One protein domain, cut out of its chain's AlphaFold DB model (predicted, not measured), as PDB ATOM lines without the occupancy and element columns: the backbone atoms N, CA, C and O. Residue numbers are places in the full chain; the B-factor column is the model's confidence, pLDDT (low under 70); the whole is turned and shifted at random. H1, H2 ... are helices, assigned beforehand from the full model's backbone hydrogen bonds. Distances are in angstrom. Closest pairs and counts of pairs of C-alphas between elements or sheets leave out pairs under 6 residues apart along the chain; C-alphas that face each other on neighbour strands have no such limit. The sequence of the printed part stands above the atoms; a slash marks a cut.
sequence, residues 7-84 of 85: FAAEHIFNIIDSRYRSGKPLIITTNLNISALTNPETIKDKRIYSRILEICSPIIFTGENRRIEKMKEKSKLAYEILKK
ATOM      1  N   PHE A   7      10.709  21.080  -1.039       81.31
ATOM      2  CA  PHE A   7      10.674  19.656  -1.364       81.31
ATOM      3  C   PHE A   7       9.590  18.883  -0.595       81.31
ATOM      4  O   PHE A   7       8.907  18.030  -1.164       81.31
ATOM      5  N   ALA A   8       9.409  19.162   0.698       83.06
ATOM      6  CA  ALA A   8       8.387  18.499   1.502       83.06
ATOM      7  C   ALA A   8       6.978  18.888   1.035       83.06
ATOM      8  O   ALA A   8       6.117  18.016   0.894       83.06
ATOM      9  N   ALA A   9       6.763  20.170   0.727       82.06
ATOM     10  CA  ALA A   9       5.488  20.672   0.222       82.06
ATOM     11  C   ALA A   9       5.120  20.045  -1.134       82.06
ATOM     12  O   ALA A   9       3.983  19.611  -1.336       82.06
ATOM     13  N   GLU A  10       6.087  19.927  -2.045       86.88
ATOM     14  CA  GLU A  10       5.888  19.259  -3.334       86.88
ATOM     15  C   GLU A  10       5.558  17.769  -3.164       86.88
ATOM     16  O   GLU A  10       4.644  17.246  -3.806       86.88
ATOM     17  N   HIS A  11       6.245  17.078  -2.253       88.94
ATOM     18  CA  HIS A  11       5.966  15.670  -1.982       88.94
ATOM     19  C   HIS A  11       4.553  15.461  -1.416       88.94
ATOM     20  O   HIS A  11       3.827  14.572  -1.869       88.94
ATOM     21  N   ILE A  12       4.127  16.313  -0.478       88.38
ATOM     22  CA  ILE A  12       2.766  16.302   0.078       88.38
ATOM     23  C   ILE A  12       1.731  16.544  -1.027       88.38
ATOM     24  O   ILE A  12       0.754  15.798  -1.122       88.38
ATOM     25  N   PHE A  13       1.965  17.525  -1.904       90.06
ATOM     26  CA  PHE A  13       1.099  17.787  -3.053       90.06
ATOM     27  C   PHE A  13       0.938  16.545  -3.937       90.06
ATOM     28  O   PHE A  13      -0.187  16.179  -4.279       90.06
ATOM     29  N   ASN A  14       2.042  15.875  -4.270       92.94
ATOM     30  CA  ASN A  14       2.032  14.697  -5.136       92.94
ATOM     31  C   ASN A  14       1.251  13.529  -4.519       92.94
ATOM     32  O   ASN A  14       0.504  12.845  -5.222       92.94
ATOM     33  N   ILE A  15       1.362  13.322  -3.203       92.38
ATOM     34  CA  ILE A  15       0.569  12.313  -2.487       92.38
ATOM     35  C   ILE A  15      -0.925  12.633  -2.599       92.38
ATOM     36  O   ILE A  15      -1.719  11.753  -2.941       92.38
ATOM     37  N   ILE A  16      -1.313  13.884  -2.339       93.25
ATOM     38  CA  ILE A  16      -2.715  14.317  -2.367       93.25
ATOM     39  C   ILE A  16      -3.285  14.209  -3.786       93.25
ATOM     40  O   ILE A  16      -4.356  13.633  -3.964       93.25
ATOM     41  N   ASP A  17      -2.563  14.686  -4.804       93.69
ATOM     42  CA  ASP A  17      -2.992  14.613  -6.208       93.69
ATOM     43  C   ASP A  17      -3.122  13.159  -6.689       93.69
ATOM     44  O   ASP A  17      -4.090  12.809  -7.361       93.69
ATOM     45  N   SER A  18      -2.202  12.275  -6.290       94.88
ATOM     46  CA  SER A  18      -2.276  10.848  -6.622       94.88
ATOM     47  C   SER A  18      -3.503  10.169  -5.998       94.88
ATOM     48  O   SER A  18      -4.195   9.392  -6.665       94.88
ATOM     49  N   ARG A  19      -3.824  10.471  -4.731       94.38
ATOM     50  CA  ARG A  19      -5.025   9.934  -4.059       94.38
ATOM     51  C   ARG A  19      -6.310  10.478  -4.662       94.38
ATOM     52  O   ARG A  19      -7.208   9.686  -4.929       94.38
ATOM     53  N   TYR A  20      -6.335  11.774  -4.963       94.19
ATOM     54  CA  TYR A  20      -7.423  12.429  -5.681       94.19
ATOM     55  C   TYR A  20      -7.709  11.738  -7.025       94.19
ATOM     56  O   TYR A  20      -8.810  11.244  -7.245       94.19
ATOM     57  N   ARG A  21      -6.691  11.590  -7.889       93.62
ATOM     58  CA  ARG A  21      -6.838  10.955  -9.215       93.62
ATOM     59  C   ARG A  21      -7.220   9.482  -9.155       93.62
ATOM     60  O   ARG A  21      -7.889   8.990 -10.055       93.62
ATOM     61  N   SER A  22      -6.753   8.766  -8.134       95.31
ATOM     62  CA  SER A  22      -7.083   7.349  -7.953       95.31
ATOM     63  C   SER A  22      -8.421   7.119  -7.245       95.31
ATOM     64  O   SER A  22      -8.808   5.963  -7.086       95.31
ATOM     65  N   GLY A  23      -9.110   8.179  -6.804       92.06
ATOM     66  CA  GLY A  23     -10.381   8.086  -6.082       92.06
ATOM     67  C   GLY A  23     -10.283   7.335  -4.751       92.06
ATOM     68  O   GLY A  23     -11.283   6.821  -4.256       92.06
ATOM     69  N   LYS A  24      -9.078   7.206  -4.183       91.81
ATOM     70  CA  LYS A  24      -8.866   6.468  -2.932       91.81
ATOM     71  C   LYS A  24      -9.127   7.377  -1.730       91.81
ATOM     72  O   LYS A  24      -8.678   8.523  -1.744       91.81
ATOM     73  N   PRO A  25      -9.770   6.866  -0.665       91.38
ATOM     74  CA  PRO A  25     -10.073   7.667   0.513       91.38
ATOM     75  C   PRO A  25      -8.796   8.164   1.202       91.38
ATOM     76  O   PRO A  25      -7.745   7.509   1.181       91.38
ATOM     77  N   LEU A  26      -8.914   9.326   1.840       92.00
ATOM     78  CA  LEU A  26      -7.843   9.999   2.562       92.00
ATOM     79  C   LEU A  26      -8.391  10.545   3.886       92.00
ATOM     80  O   LEU A  26      -9.476  11.112   3.919       92.00
ATOM     81  N   ILE A  27      -7.643  10.369   4.978       93.56
ATOM     82  CA  ILE A  27      -7.960  10.959   6.286       93.56
ATOM     83  C   ILE A  27      -6.878  11.986   6.598       93.56
ATOM     84  O   ILE A  27      -5.692  11.653   6.591       93.56
ATOM     85  N   ILE A  28      -7.289  13.225   6.864       91.75
ATOM     86  CA  ILE A  28      -6.397  14.345   7.182       91.75
ATOM     87  C   ILE A  28      -6.817  14.947   8.517       91.75
ATOM     88  O   ILE A  28      -7.998  15.168   8.771       91.75
ATOM     89  N   THR A  29      -5.828  15.257   9.346       92.06
ATOM     90  CA  THR A  29      -5.995  16.081  10.542       92.06
ATOM     91  C   THR A  29      -5.181  17.349  10.366       92.06
ATOM     92  O   THR A  29      -4.007  17.272  10.011       92.06
ATOM     93  N   THR A  30      -5.780  18.501  10.638       89.56
ATOM     94  CA  THR A  30      -5.095  19.792  10.598       89.56
ATOM     95  C   THR A  30      -5.529  20.643  11.783       89.56
ATOM     96  O   THR A  30      -6.635  20.491  12.297       89.56
ATOM     97  N   ASN A  31      -4.635  21.515  12.231       87.06
ATOM     98  CA  ASN A  31      -4.910  22.575  13.194       87.06
ATOM     99  C   ASN A  31      -5.366  23.878  12.513       87.06
ATOM    100  O   ASN A  31      -5.554  24.879  13.198       87.06
ATOM    101  N   LEU A  32      -5.515  23.886  11.185       86.81
ATOM    102  CA  LEU A  32      -6.019  25.036  10.448       86.81
ATOM    103  C   LEU A  32      -7.518  25.232  10.678       86.81
ATOM    104  O   LEU A  32      -8.304  24.283  10.688       86.81
ATOM    105  N   ASN A  33      -7.913  26.497  10.792       86.56
ATOM    106  CA  ASN A  33      -9.318  26.879  10.802       86.56
ATOM    107  C   ASN A  33      -9.949  26.649   9.427       86.56
ATOM    108  O   ASN A  33      -9.289  26.763   8.393       86.56
ATOM    109  N   ILE A  34     -11.264  26.418   9.410       86.50
ATOM    110  CA  ILE A  34     -12.004  26.218   8.159       86.50
ATOM    111  C   ILE A  34     -11.853  27.405   7.193       86.50
ATOM    112  O   ILE A  34     -11.727  27.200   5.991       86.50
ATOM    113  N   SER A  35     -11.763  28.632   7.717       87.19
ATOM    114  CA  SER A  35     -11.552  29.844   6.919       87.19
ATOM    115  C   SER A  35     -10.230  29.828   6.149       87.19
ATOM    116  O   SER A  35     -10.199  30.252   4.997       87.19
ATOM    117  N   ALA A  36      -9.163  29.294   6.749       86.19
ATOM    118  CA  ALA A  36      -7.858  29.161   6.105       86.19
ATOM    119  C   ALA A  36      -7.872  28.099   4.991       86.19
ATOM    120  O   ALA A  36      -7.157  28.233   4.001       86.19
ATOM    121  N   LEU A  37      -8.723  27.072   5.119       86.56
ATOM    122  CA  LEU A  37      -8.920  26.060   4.077       86.56
ATOM    123  C   LEU A  37      -9.731  26.603   2.892       86.56
ATOM    124  O   LEU A  37      -9.434  26.278   1.745       86.56
ATOM    125  N   THR A  38     -10.745  27.434   3.151       85.69
ATOM    126  CA  THR A  38     -11.616  27.996   2.103       85.69
ATOM    127  C   THR A  38     -11.044  29.242   1.434       85.69
ATOM    128  O   THR A  38     -11.344  29.497   0.270       85.69
ATOM    129  N   ASN A  39     -10.223  30.018   2.149       88.25
ATOM    130  CA  ASN A  39      -9.593  31.238   1.646       88.25
ATOM    131  C   ASN A  39      -8.067  31.226   1.875       88.25
ATOM    132  O   ASN A  39      -7.561  31.989   2.700       88.25
ATOM    133  N   PRO A  40      -7.334  30.346   1.174       85.88
ATOM    134  CA  PRO A  40      -5.883  30.274   1.278       85.88
ATOM    135  C   PRO A  40      -5.195  31.492   0.660       85.88
ATOM    136  O   PRO A  40      -5.622  32.003  -0.376       85.88
ATOM    137  N   GLU A  41      -4.083  31.905   1.268       82.62
ATOM    138  CA  GLU A  41      -3.293  33.062   0.827       82.62
ATOM    139  C   GLU A  41      -2.461  32.763  -0.429       82.62
ATOM    140  O   GLU A  41      -2.283  33.636  -1.280       82.62
ATOM    141  N   THR A  42      -1.979  31.524  -0.590       85.75
ATOM    142  CA  THR A  42      -1.142  31.142  -1.734       85.75
ATOM    143  C   THR A  42      -1.906  30.331  -2.783       85.75
ATOM    144  O   THR A  42      -2.791  29.523  -2.493       85.75
ATOM    145  N   ILE A  43      -1.517  30.501  -4.052       83.56
ATOM    146  CA  ILE A  43      -2.075  29.734  -5.179       83.56
ATOM    147  C   ILE A  43      -1.784  28.230  -5.025       83.56
ATOM    148  O   ILE A  43      -2.605  27.399  -5.421       83.56
ATOM    149  N   LYS A  44      -0.622  27.876  -4.453       82.88
ATOM    150  CA  LYS A  44      -0.230  26.482  -4.200       82.88
ATOM    151  C   LYS A  44      -1.208  25.826  -3.223       82.88
ATOM    152  O   LYS A  44      -1.775  24.780  -3.546       82.88
ATOM    153  N   ASP A  45      -1.479  26.492  -2.105       86.94
ATOM    154  CA  ASP A  45      -2.392  25.998  -1.073       86.94
ATOM    155  C   ASP A  45      -3.824  25.913  -1.591       86.94
ATOM    156  O   ASP A  45      -4.490  24.900  -1.394       86.94
ATOM    157  N   LYS A  46      -4.265  26.907  -2.375       89.62
ATOM    158  CA  LYS A  46      -5.579  26.890  -3.036       89.62
ATOM    159  C   LYS A  46      -5.831  25.613  -3.823       89.62
ATOM    160  O   LYS A  46      -6.916  25.044  -3.744       89.62
ATOM    161  N   ARG A  47      -4.823  25.147  -4.561       87.12
ATOM    162  CA  ARG A  47      -4.920  23.934  -5.377       87.12
ATOM    163  C   ARG A  47      -4.920  22.651  -4.533       87.12
ATOM    164  O   ARG A  47      -5.521  21.655  -4.933       87.12
ATOM    165  N   ILE A  48      -4.215  22.640  -3.405       91.00
ATOM    166  CA  ILE A  48      -4.206  21.499  -2.480       91.00
ATOM    167  C   ILE A  48      -5.548  21.416  -1.756       91.00
ATOM    168  O   ILE A  48      -6.203  20.372  -1.780       91.00
ATOM    169  N   TYR A  49      -5.980  22.523  -1.157       92.38
ATOM    170  CA  TYR A  49      -7.182  22.577  -0.335       92.38
ATOM    171  C   TYR A  49      -8.442  22.321  -1.151       92.38
ATOM    172  O   TYR A  49      -9.313  21.608  -0.666       92.38
ATOM    173  N   SER A  50      -8.521  22.776  -2.408       90.81
ATOM    174  CA  SER A  50      -9.671  22.465  -3.267       90.81
ATOM    175  C   SER A  50      -9.854  20.958  -3.469       90.81
ATOM    176  O   SER A  50     -10.971  20.466  -3.389       90.81
ATOM    177  N   ARG A  51      -8.760  20.207  -3.667       92.44
ATOM    178  CA  ARG A  51      -8.818  18.745  -3.827       92.44
ATOM    179  C   ARG A  51      -9.167  18.036  -2.533       92.44
ATOM    180  O   ARG A  51      -9.925  17.077  -2.561       92.44
ATOM    181  N   ILE A  52      -8.616  18.502  -1.410       93.00
ATOM    182  CA  ILE A  52      -8.950  17.957  -0.091       93.00
ATOM    183  C   ILE A  52     -10.438  18.158   0.191       93.00
ATOM    184  O   ILE A  52     -11.094  17.206   0.584       93.00
ATOM    185  N   LEU A  53     -10.972  19.361  -0.022       91.62
ATOM    186  CA  LEU A  53     -12.377  19.679   0.251       91.62
ATOM    187  C   LEU A  53     -13.351  18.924  -0.665       91.62
ATOM    188  O   LEU A  53     -14.499  18.723  -0.287       91.62
ATOM    189  N   GLU A  54     -12.902  18.489  -1.842       91.38
ATOM    190  CA  GLU A  54     -13.698  17.649  -2.740       91.38
ATOM    191  C   GLU A  54     -13.801  16.196  -2.244       91.38
ATOM    192  O   GLU A  54     -14.860  15.583  -2.358       91.38
ATOM    193  N   ILE A  55     -12.725  15.641  -1.670       91.75
ATOM    194  CA  ILE A  55     -12.666  14.226  -1.250       91.75
ATOM    195  C   ILE A  55     -12.921  14.006   0.249       91.75
ATOM    196  O   ILE A  55     -13.289  12.903   0.652       91.75
ATOM    197  N   CYS A  56     -12.717  15.027   1.082       91.12
ATOM    198  CA  CYS A  56     -12.821  14.962   2.536       91.12
ATOM    199  C   CYS A  56     -13.895  15.929   3.043       91.12
ATOM    200  O   CYS A  56     -13.781  17.142   2.873       91.12
ATOM    201  N   SER A  57     -14.880  15.407   3.778       90.62
ATOM    202  CA  SER A  57     -15.813  16.244   4.538       90.62
ATOM    203  C   SER A  57     -15.163  16.697   5.857       90.62
ATOM    204  O   SER A  57     -14.787  15.838   6.660       90.62
ATOM    205  N   PRO A  58     -15.024  18.010   6.123       90.31
ATOM    206  CA  PRO A  58     -14.381  18.498   7.337       90.31
ATOM    207  C   PRO A  58     -15.235  18.219   8.583       90.31
ATOM    208  O   PRO A  58     -16.452  18.395   8.574       90.31
ATOM    209  N   ILE A  59     -14.576  17.829   9.676       90.94
ATOM    210  CA  ILE A  59     -15.178  17.669  11.007       90.94
ATOM    211  C   ILE A  59     -14.456  18.627  11.954       90.94
ATOM    212  O   ILE A  59     -13.237  18.551  12.108       90.94
ATOM    213  N   ILE A  60     -15.207  19.539  12.573       89.44
ATOM    214  CA  ILE A  60     -14.651  20.561  13.467       89.44
ATOM    215  C   ILE A  60     -14.574  20.001  14.887       89.44
ATOM    216  O   ILE A  60     -15.577  19.564  15.450       89.44
ATOM    217  N   PHE A  61     -13.384  20.063  15.482       88.44
ATOM    218  CA  PHE A  61     -13.151  19.673  16.870       88.44
ATOM    219  C   PHE A  61     -13.010  20.924  17.745       88.44
ATOM    220  O   PHE A  61     -12.012  21.630  17.655       88.44
ATOM    221  N   THR A  62     -13.996  21.185  18.605       87.31
ATOM    222  CA  THR A  62     -14.032  22.346  19.523       87.31
ATOM    223  C   THR A  62     -13.653  22.004  20.971       87.31
ATOM    224  O   THR A  62     -13.837  22.817  21.871       87.31
ATOM    225  N   GLY A  63     -13.157  20.788  21.218       86.62
ATOM    226  CA  GLY A  63     -12.827  20.318  22.565       86.62
ATOM    227  C   GLY A  63     -11.549  20.931  23.142       86.62
ATOM    228  O   GLY A  63     -10.667  21.387  22.412       86.62
ATOM    229  N   GLU A  64     -11.422  20.881  24.469       86.06
ATOM    230  CA  GLU A  64     -10.212  21.317  25.165       86.06
ATOM    231  C   GLU A  64      -9.002  20.419  24.860       86.06
ATOM    232  O   GLU A  64      -9.110  19.246  24.475       86.06
ATOM    233  N   ASN A  65      -7.802  20.971  25.045       87.69
ATOM    234  CA  ASN A  65      -6.570  20.235  24.810       87.69
ATOM    235  C   ASN A  65      -6.366  19.154  25.883       87.69
ATOM    236  O   ASN A  65      -5.821  19.411  26.957       87.69
ATOM    237  N   ARG A  66      -6.691  17.910  25.523       90.81
ATOM    238  CA  ARG A  66      -6.505  16.706  26.356       90.81
ATOM    239  C   ARG A  66      -5.088  16.535  26.915       90.81
ATOM    240  O   ARG A  66      -4.892  15.836  27.906       90.81
ATOM    241  N   ARG A  67      -4.060  17.125  26.288       90.12
ATOM    242  CA  ARG A  67      -2.681  17.069  26.809       90.12
ATOM    243  C   ARG A  67      -2.521  17.917  28.071       90.12
ATOM    244  O   ARG A  67      -1.744  17.530  28.938       90.12
ATOM    245  N   ILE A  68      -3.258  19.024  28.193       92.19
ATOM    246  CA  ILE A  68      -3.238  19.893  29.378       92.19
ATOM    247  C   ILE A  68      -3.890  19.179  30.562       92.19
ATOM    248  O   ILE A  68      -3.336  19.201  31.658       92.19
ATOM    249  N   GLU A  69      -5.017  18.503  30.347       92.19
ATOM    250  CA  GLU A  69      -5.671  17.691  31.382       92.19
ATOM    251  C   GLU A  69      -4.725  16.608  31.908       92.19
ATOM    252  O   GLU A  69      -4.417  16.576  33.100       92.19
ATOM    253  N   LYS A  70      -4.140  15.811  31.003       93.88
ATOM    254  CA  LYS A  70      -3.163  14.774  31.370       93.88
ATOM    255  C   LYS A  70      -1.930  15.332  32.077       93.88
ATOM    256  O   LYS A  70      -1.361  14.668  32.940       93.88
ATOM    257  N   MET A  71      -1.478  16.526  31.700       94.44
ATOM    258  CA  MET A  71      -0.370  17.194  32.381       94.44
ATOM    259  C   MET A  71      -0.746  17.532  33.826       94.44
ATOM    260  O   MET A  71       0.025  17.223  34.728       94.44
ATOM    261  N   LYS A  72      -1.934  18.105  34.063       94.00
ATOM    262  CA  LYS A  72      -2.424  18.422  35.415       94.00
ATOM    263  C   LYS A  72      -2.540  17.168  36.285       94.00
ATOM    264  O   LYS A  72      -2.103  17.193  37.433       94.00
ATOM    265  N   GLU A  73      -3.063  16.075  35.734       95.06
ATOM    266  CA  GLU A  73      -3.149  14.779  36.422       95.06
ATOM    267  C   GLU A  73      -1.768  14.265  36.840       95.06
ATOM    268  O   GLU A  73      -1.557  13.918  38.003       95.06
ATOM    269  N   LYS A  74      -0.800  14.277  35.914       94.50
ATOM    270  CA  LYS A  74       0.578  13.853  36.194       94.50
ATOM    271  C   LYS A  74       1.254  14.731  37.242       94.50
ATOM    272  O   LYS A  74       1.915  14.200  38.130       94.50
ATOM    273  N   SER A  75       1.076  16.049  37.168       94.25
ATOM    274  CA  SER A  75       1.625  16.979  38.160       94.25
ATOM    275  C   SER A  75       1.032  16.747  39.550       94.25
ATOM    276  O   SER A  75       1.764  16.779  40.536       94.25
ATOM    277  N   LYS A  76      -0.276  16.466  39.640       95.69
ATOM    278  CA  LYS A  76      -0.932  16.137  40.910       95.69
ATOM    279  C   LYS A  76      -0.384  14.839  41.506       95.69
ATOM    280  O   LYS A  76      -0.045  14.816  42.683       95.69
ATOM    281  N   LEU A  77      -0.236  13.797  40.685       95.06
ATOM    282  CA  LEU A  77       0.344  12.526  41.117       95.06
ATOM    283  C   LEU A  77       1.777  12.702  41.638       95.06
ATOM    284  O   LEU A  77       2.114  12.185  42.699       95.06
ATOM    285  N   ALA A  78       2.611  13.463  40.921       95.50
ATOM    286  CA  ALA A  78       3.982  13.742  41.343       95.50
ATOM    287  C   ALA A  78       4.032  14.467  42.699       95.50
ATOM    288  O   ALA A  78       4.819  14.094  43.566       95.50
ATOM    289  N   TYR A  79       3.158  15.456  42.909       95.25
ATOM    290  CA  TYR A  79       3.045  16.163  44.186       95.25
ATOM    291  C   TYR A  79       2.636  15.234  45.340       95.25
ATOM    292  O   TYR A  79       3.188  15.326  46.432       95.25
ATOM    293  N   GLU A  80       1.692  14.318  45.108       95.19
ATOM    294  CA  GLU A  80       1.253  13.355  46.126       95.19
ATOM    295  C   GLU A  80       2.346  12.353  46.517       95.19
ATOM    296  O   GLU A  80       2.422  11.977  47.686       95.19
ATOM    297  N   ILE A  81       3.195  11.937  45.570       95.25
ATOM    298  CA  ILE A  81       4.352  11.071  45.848       95.25
ATOM    299  C   ILE A  81       5.372  11.821  46.709       95.25
ATOM    300  O   ILE A  81       5.756  11.324  47.761       95.25
ATOM    301  N   LEU A  82       5.741  13.043  46.312       93.31
ATOM    302  CA  LEU A  82       6.740  13.864  47.010       93.31
ATOM    303  C   LEU A  82       6.315  14.293  48.423       93.31
ATOM    304  O   LEU A  82       7.164  14.600  49.244       93.31
ATOM    305  N   LYS A  83       5.010  14.350  48.709       88.62
ATOM    306  CA  LYS A  83       4.480  14.710  50.036       88.62
ATOM    307  C   LYS A  83       4.465  13.533  51.027       88.62
ATOM    308  O   LYS A  83       4.228  13.748  52.213       88.62
ATOM    309  N   LYS A  84       4.601  12.294  50.543       71.38
ATOM    310  CA  LYS A  84       4.592  11.077  51.374       71.38
ATOM    311  C   LYS A  84       5.979  10.679  51.892       71.38
ATOM    312  O   LYS A  84       6.037   9.782  52.731       71.38
TER     313      LYS A  84
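Overview. This is residues 7 to 84 of the 85 residues of the protein "DNA replication protein" of Peptoniphilus harei (UniProt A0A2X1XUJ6). A long free arm, residues 62 to 84 with helix H4, sticks out from a small body in which H1 and short H2 pack on H3. The arm makes the length of the spans, 61 by 24 by 23 A. The 78 printed residues hold four named helices, H1 to H4 in order, and no named strand: all helix, extended, radius of gyration of the C-alphas 19.5 A.

Arrangement. H4, residues 66 to 82, touches no helix. H3, residues 43 to 55, touches H1, residues 7 to 21; their closest C-alphas, Ile 48 and Phe 13, are 6.5 A apart. These two run the same way at a shallow tilt of 34 degrees, only just short of steep. With residues 46 to 50 alone, H3 touches H2, residues 34 to 38; the closest C-alphas, Tyr 49 and Leu 37, are 5.9 A apart. H1 and H2 are apart. Every O i to N i+4 pair is within hydrogen-bond range in H1, H2 and H4, and 8 of 9 in H3.

Along the chain. H4 measures 24.7 A, H1 21.1 A, H3 19.2 A and H2 6.3 A from first to last C-alpha. C-alpha 7 begins H1 at (10.674, 19.656, -1.364); C-alpha 82 ends H4 at (6.740, 13.864, 47.010).

Size, cuts and confidence. The C-alphas farthest apart, Arg 21 and Lys 84, are 61.7 A apart. The printed part has no cut. The link H1 to H2 is long, 12 residues. No printed residue is under pLDDT 70.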